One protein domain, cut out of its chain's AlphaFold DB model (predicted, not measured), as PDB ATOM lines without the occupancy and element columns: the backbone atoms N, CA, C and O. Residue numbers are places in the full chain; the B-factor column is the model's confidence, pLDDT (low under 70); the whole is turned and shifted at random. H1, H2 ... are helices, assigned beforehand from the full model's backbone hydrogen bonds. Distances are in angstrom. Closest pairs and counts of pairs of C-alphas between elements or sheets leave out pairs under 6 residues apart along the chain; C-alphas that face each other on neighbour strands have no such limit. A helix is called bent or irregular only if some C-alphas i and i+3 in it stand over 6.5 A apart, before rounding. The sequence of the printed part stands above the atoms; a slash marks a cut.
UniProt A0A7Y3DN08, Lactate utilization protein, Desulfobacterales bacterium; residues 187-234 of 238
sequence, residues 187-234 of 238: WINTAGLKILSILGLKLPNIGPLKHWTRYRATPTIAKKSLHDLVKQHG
ATOM      1  N   TRP A 187     178.179 179.830 150.041       90.75
ATOM      2  CA  TRP A 187     179.020 179.180 149.031       90.75
ATOM      3  C   TRP A 187     179.588 177.833 149.507       90.75
ATOM      4  O   TRP A 187     179.562 176.868 148.744       90.75
ATOM      5  N   ILE A 188     180.037 177.737 150.768       91.94
ATOM      6  CA  ILE A 188     180.576 176.495 151.354       91.94
ATOM      7  C   ILE A 188     179.450 175.483 151.508       91.94
ATOM      8  O   ILE A 188     179.596 174.328 151.111       91.94
ATOM      9  N   ASN A 189     178.313 175.925 152.050       90.12
ATOM     10  CA  ASN A 189     177.138 175.083 152.210       90.12
ATOM     11  C   ASN A 189     176.664 174.519 150.859       90.12
ATOM     12  O   ASN A 189     176.506 173.307 150.721       90.12
ATOM     13  N   THR A 190     176.535 175.372 149.838       87.62
ATOM     14  CA  THR A 190     176.101 174.961 148.493       87.62
ATOM     15  C   THR A 190     177.093 173.994 147.846       87.62
ATOM     16  O   THR A 190     176.683 172.985 147.270       87.62
ATOM     17  N   ALA A 191     178.399 174.265 147.949       90.00
ATOM     18  CA  ALA A 191     179.432 173.371 147.431       90.00
ATOM     19  C   ALA A 191     179.408 172.009 148.143       90.00
ATOM     20  O   ALA A 191     179.402 170.968 147.487       90.00
ATOM     21  N   GLY A 192     179.314 172.007 149.476       88.44
ATOM     22  CA  GLY A 192     179.234 170.793 150.285       88.44
ATOM     23  C   GLY A 192     178.002 169.945 149.963       88.44
ATOM     24  O   GLY A 192     178.124 168.736 149.778       88.44
ATOM     25  N   LEU A 193     176.829 170.569 149.818       87.38
ATOM     26  CA  LEU A 193     175.595 169.869 149.447       87.38
ATOM     27  C   LEU A 193     175.660 169.278 148.031       87.38
ATOM     28  O   LEU A 193     175.231 168.142 147.848       87.38
ATOM     29  N   LYS A 194     176.247 169.985 147.053       86.88
ATOM     30  CA  LYS A 194     176.465 169.449 145.695       86.88
ATOM     31  C   LYS A 194     177.420 168.256 145.681       86.88
ATOM     32  O   LYS A 194     177.191 167.279 144.971       86.88
ATOM     33  N   ILE A 195     178.486 168.310 146.478       88.50
ATOM     34  CA  ILE A 195     179.415 167.183 146.627       88.50
ATOM     35  C   ILE A 195     178.678 165.982 147.234       88.50
ATOM     36  O   ILE A 195     178.759 164.875 146.702       88.50
ATOM     37  N   LEU A 196     177.894 166.201 148.294       89.25
ATOM     38  CA  LEU A 196     177.091 165.158 148.936       89.25
ATOM     39  C   LEU A 196     175.990 164.596 148.024       89.25
ATOM     40  O   LEU A 196     175.691 163.407 148.115       89.25
ATOM     41  N   SER A 197     175.410 165.396 147.125       87.12
ATOM     42  CA  SER A 197     174.400 164.919 146.171       87.12
ATOM     43  C   SER A 197     174.978 164.016 145.078       87.12
ATOM     44  O   SER A 197     174.244 163.222 144.492       87.12
ATOM     45  N   ILE A 198     176.282 164.131 144.797       86.56
ATOM     46  CA  ILE A 198     176.999 163.295 143.821       86.56
ATOM     47  C   ILE A 198     177.581 162.051 144.497       86.56
ATOM     48  O   ILE A 198     177.380 160.938 144.020       86.56
ATOM     49  N   LEU A 199     178.298 162.232 145.611       85.31
ATOM     50  CA  LEU A 199     178.994 161.145 146.313       85.31
ATOM     51  C   LEU A 199     178.063 160.301 147.194       85.31
ATOM     52  O   LEU A 199     178.415 159.181 147.572       85.31
ATOM     53  N   GLY A 200     176.882 160.829 147.518       82.50
ATOM     54  CA  GLY A 200     175.965 160.240 148.482       82.50
ATOM     55  C   GLY A 200     176.431 160.427 149.929       82.50
ATOM     56  O   GLY A 200     177.587 160.743 150.220       82.50
ATOM     57  N   LEU A 201     175.510 160.220 150.869       84.12
ATOM     58  CA  LEU A 201     175.813 160.265 152.295       84.12
ATOM     59  C   LEU A 201     176.260 158.880 152.775       84.12
ATOM     60  O   LEU A 201     175.454 157.954 152.850       84.12
ATOM     61  N   LYS A 202     177.536 158.743 153.146       81.81
ATOM     62  CA  LYS A 202     178.034 157.570 153.878       81.81
ATOM     63  C   LYS A 202     178.235 157.937 155.340       81.81
ATOM     64  O   LYS A 202     179.198 158.616 155.688       81.81
ATOM     65  N   LEU A 203     177.318 157.492 156.194       80.31
ATOM     66  CA  LEU A 203     177.470 157.651 157.637       80.31
ATOM     67  C   LEU A 203     178.510 156.647 158.156       80.31
ATOM     68  O   LEU A 203     178.403 155.455 157.856       80.31
ATOM     69  N   PRO A 204     179.515 157.091 158.929       80.56
ATOM     70  CA  PRO A 204     180.501 156.183 159.493       80.56
ATOM     71  C   PRO A 204     179.842 155.284 160.548       80.56
ATOM     72  O   PRO A 204     179.100 155.747 161.416       80.56
ATOM     73  N   ASN A 205     180.126 153.982 160.485       80.50
ATOM     74  CA  ASN A 205     179.512 152.969 161.349       80.50
ATOM     75  C   ASN A 205     180.203 152.874 162.724       80.50
ATOM     76  O   ASN A 205     180.657 151.807 163.140       80.50
ATOM     77  N   ILE A 206     180.318 154.003 163.424       85.88
ATOM     78  CA  ILE A 206     180.999 154.114 164.720       85.88
ATOM     79  C   ILE A 206     180.143 154.873 165.735       85.88
ATOM     80  O   ILE A 206     179.376 155.773 165.385       85.88
ATOM     81  N   GLY A 207     180.281 154.506 167.011       86.38
ATOM     82  CA  GLY A 207     179.657 155.216 168.129       86.38
ATOM     83  C   GLY A 207     178.129 155.374 167.998       86.38
ATOM     84  O   GLY A 207     177.450 154.438 167.565       86.38
ATOM     85  N   PRO A 208     177.562 156.547 168.349       84.00
ATOM     86  CA  PRO A 208     176.119 156.804 168.279       84.00
ATOM     87  C   PRO A 208     175.507 156.586 166.889       84.00
ATOM     88  O   PRO A 208     174.362 156.146 166.785       84.00
ATOM     89  N   LEU A 209     176.269 156.840 165.819       84.38
ATOM     90  CA  LEU A 209     175.790 156.684 164.445       84.38
ATOM     91  C   LEU A 209     175.535 155.215 164.093       84.38
ATOM     92  O   LEU A 209     174.519 154.926 163.473       84.38
ATOM     93  N   LYS A 210     176.363 154.281 164.582       86.19
ATOM     94  CA  LYS A 210     176.124 152.832 164.443       86.19
ATOM     95  C   LYS A 210     174.813 152.395 165.096       86.19
ATOM     96  O   LYS A 210     174.066 151.594 164.536       86.19
ATOM     97  N   HIS A 211     174.525 152.911 166.291       87.12
ATOM     98  CA  HIS A 211     173.272 152.612 166.989       87.12
ATOM     99  C   HIS A 211     172.064 153.220 166.274       87.12
ATOM    100  O   HIS A 211     171.012 152.587 166.203       87.12
ATOM    101  N   TRP A 212     172.225 154.413 165.702       81.31
ATOM    102  CA  TRP A 212     171.195 155.080 164.914       81.31
ATOM    103  C   TRP A 212     170.855 154.313 163.631       81.31
ATOM    104  O   TRP A 212     169.687 154.010 163.388       81.31
ATOM    105  N   THR A 213     171.867 153.934 162.843       86.94
ATOM    106  CA  THR A 213     171.685 153.222 161.565       86.94
ATOM    107  C   THR A 213     171.223 151.776 161.733       86.94
ATOM    108  O   THR A 213     170.837 151.148 160.754       86.94
ATOM    109  N   ARG A 214     171.227 151.233 162.959       86.81
ATOM    110  CA  ARG A 214     170.681 149.898 163.255       86.81
ATOM    111  C   ARG A 214     169.161 149.834 163.089       86.81
ATOM    112  O   ARG A 214     168.647 148.798 162.685       86.81
ATOM    113  N   TYR A 215     168.457 150.916 163.426       88.00
ATOM    114  CA  TYR A 215     166.989 150.962 163.416       88.00
ATOM    115  C   TYR A 215     166.418 152.010 162.456       88.00
ATOM    116  O   TYR A 215     165.213 152.029 162.224       88.00
ATOM    117  N   ARG A 216     167.254 152.907 161.919       85.00
ATOM    118  CA  ARG A 216     166.833 153.976 161.007       85.00
ATOM    119  C   ARG A 216     167.570 153.874 159.683       85.00
ATOM    120  O   ARG A 216     168.776 153.643 159.653       85.00
ATOM    121  N   ALA A 217     166.840 154.100 158.594       84.81
ATOM    122  CA  ALA A 217     167.428 154.204 157.268       84.81
ATOM    123  C   ALA A 217     168.394 155.399 157.197       84.81
ATOM    124  O   ALA A 217     168.166 156.445 157.812       84.81
ATOM    125  N   THR A 218     169.475 155.237 156.433       82.81
ATOM    126  CA  THR A 218     170.405 156.340 156.169       82.81
ATOM    127  C   THR A 218     169.702 157.377 155.288       82.81
ATOM    128  O   THR A 218     169.117 156.987 154.277       82.81
ATOM    129  N   PRO A 219     169.740 158.677 155.640       82.50
ATOM    130  CA  PRO A 219     169.147 159.718 154.811       82.50
ATOM    131  C   PRO A 219     169.767 159.718 153.412       82.50
ATOM    132  O   PRO A 219     170.989 159.657 153.271       82.50
ATOM    133  N   THR A 220     168.936 159.824 152.381       84.19
ATOM    134  CA  THR A 220     169.392 160.008 151.003       84.19
ATOM    135  C   THR A 220     169.431 161.497 150.681       84.19
ATOM    136  O   THR A 220     168.490 162.239 150.951       84.19
ATOM    137  N   ILE A 221     170.548 161.957 150.117       85.81
ATOM    138  CA  ILE A 221     170.672 163.342 149.657       85.81
ATOM    139  C   ILE A 221     170.074 163.425 148.255       85.81
ATOM    140  O   ILE A 221     170.440 162.654 147.367       85.81
ATOM    141  N   ALA A 222     169.136 164.351 148.063       86.56
ATOM    142  CA  ALA A 222     168.520 164.584 146.765       86.56
ATOM    143  C   ALA A 222     169.554 165.114 145.755       86.56
ATOM    144  O   ALA A 222     170.400 165.941 146.090       86.56
ATOM    145  N   LYS A 223     169.456 164.672 144.493       85.75
ATOM    146  CA  LYS A 223     170.343 165.121 143.399       85.75
ATOM    147  C   LYS A 223     170.185 166.608 143.061       85.75
ATOM    148  O   LYS A 223     171.104 167.215 142.524       85.75
ATOM    149  N   LYS A 224     169.002 167.166 143.320       86.00
ATOM    150  CA  LYS A 224     168.652 168.569 143.084       86.00
ATOM    151  C   LYS A 224     168.212 169.183 144.405       86.00
ATOM    152  O   LYS A 224     167.483 168.540 145.161       86.00
ATOM    153  N   SER A 225     168.657 170.406 144.678       86.12
ATOM    154  CA  SER A 225     168.186 171.147 145.847       86.12
ATOM    155  C   SER A 225     166.739 171.606 145.645       86.12
ATOM    156  O   SER A 225     166.265 171.699 144.511       86.12
ATOM    157  N   LEU A 226     166.046 171.952 146.734       87.69
ATOM    158  CA  LEU A 226     164.708 172.550 146.652       87.69
ATOM    159  C   LEU A 226     164.708 173.811 145.769       87.69
ATOM    160  O   LEU A 226     163.823 173.975 144.942       87.69
ATOM    161  N   HIS A 227     165.745 174.650 145.869       85.31
ATOM    162  CA  HIS A 227     165.896 175.850 145.040       85.31
ATOM    163  C   HIS A 227     166.036 175.527 143.545       85.31
ATOM    164  O   HIS A 227     165.467 176.228 142.711       85.31
ATOM    165  N   ASP A 228     166.775 174.471 143.190       87.00
ATOM    166  CA  ASP A 228     166.923 174.049 141.790       87.00
ATOM    167  C   ASP A 228     165.614 173.480 141.236       87.00
ATOM    168  O   ASP A 228     165.281 173.717 140.077       87.00
ATOM    169  N   LEU A 229     164.866 172.739 142.061       88.50
ATOM    170  CA  LEU A 229     163.559 172.200 141.690       88.50
ATOM    171  C   LEU A 229     162.543 173.319 141.460       88.50
ATOM    172  O   LEU A 229     161.877 173.299 140.429       88.50
ATOM    173  N   VAL A 230     162.502 174.307 142.357       90.06
ATOM    174  CA  VAL A 230     161.653 175.499 142.236       90.06
ATOM    175  C   VAL A 230     161.999 176.306 140.982       90.06
ATOM    176  O   VAL A 230     161.106 176.711 140.249       90.06
ATOM    177  N   LYS A 231     163.288 176.489 140.658       88.56
ATOM    178  CA  LYS A 231     163.693 177.164 139.409       88.56
ATOM    179  C   LYS A 231     163.286 176.409 138.143       88.56
ATOM    180  O   LYS A 231     163.101 177.036 137.109       88.56
ATOM    181  N   GLN A 232     163.223 175.080 138.201       89.94
ATOM    182  CA  GLN A 232     162.911 174.241 137.041       89.94
ATOM    183  C   GLN A 232     161.415 174.088 136.799       89.94
ATOM    184  O   GLN A 232     161.003 174.063 135.645       89.94
ATOM    185  N   HIS A 233     160.631 173.944 137.865       88.12
ATOM    186  CA  HIS A 233     159.205 173.626 137.770       88.12
ATOM    187  C   HIS A 233     158.311 174.836 138.057       88.12
ATOM    188  O   HIS A 233     157.114 174.752 137.833       88.12
ATOM    189  N   GLY A 234     158.876 175.953 138.527       82.88
ATOM    190  CA  GLY A 234     158.090 177.040 139.106       82.88
ATOM    191  C   GLY A 234     157.571 176.676 140.500       82.88
ATOM    192  O   GLY A 234     157.786 175.569 141.001       82.88
TER     193      GLY A 234
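Overview. This is residues 187 to 234 of the 238 residues of the protein "Lactate utilization protein" of Desulfobacterales bacterium (UniProt A0A7Y3DN08). This is an open, loose U of chain: H2 makes the turn at one end of the long axis, and the two links on either side of it run back as legs, one from H1 and one towards H3. H3 sticks out at the other end of the long axis, with residues 226 to 234 standing free, and no helix touches another. The printed part has 48 residues with three named helices, H1, H2 and H3 in that order, and no named strand; the class is all helix, with 30 residues in helices. It is loose, with a radius of gyration of the C-alphas of 13.8 A, and elongated, spanning 40 by 22 by 14 A.

Along the chain. Find C-alpha 187 at (179.020, 179.180, 149.031); from there H1, residues 187 to 199, runs 18.2 A to Leu 199. Next look at Gly 207, C-alpha at (179.657, 155.216, 168.129), where H2, residues 207 to 215, begins its 14.2 A. Last comes H3, residues 226 to 233, 10.5 A long, ending at C-alpha 233, (159.205, 173.626, 137.770).

Arrangement. Compare the helices and you find H1 and H2 apart, H2 and H3 apart, and H1 and H3 apart. H2 is neither bent nor irregular, but only just: C-alphas 212 and 215 are 6.1 A apart. Every O i to N i+4 pair is within hydrogen-bond range in H1 and H3, and 3 of 5 in H2.

Size, cuts and confidence. The C-alphas of Gly 207 and Gly 234 are the two farthest apart, at 42.2 A. Without residues 226 to 234 the body spans 32 by 16 by 12 A. Between H1 and H2 you pass 7 residues and between H2 and H3 10, both short links. The printed part has no cut, its mean pLDDT is 86.1, and no printed residue is under 70.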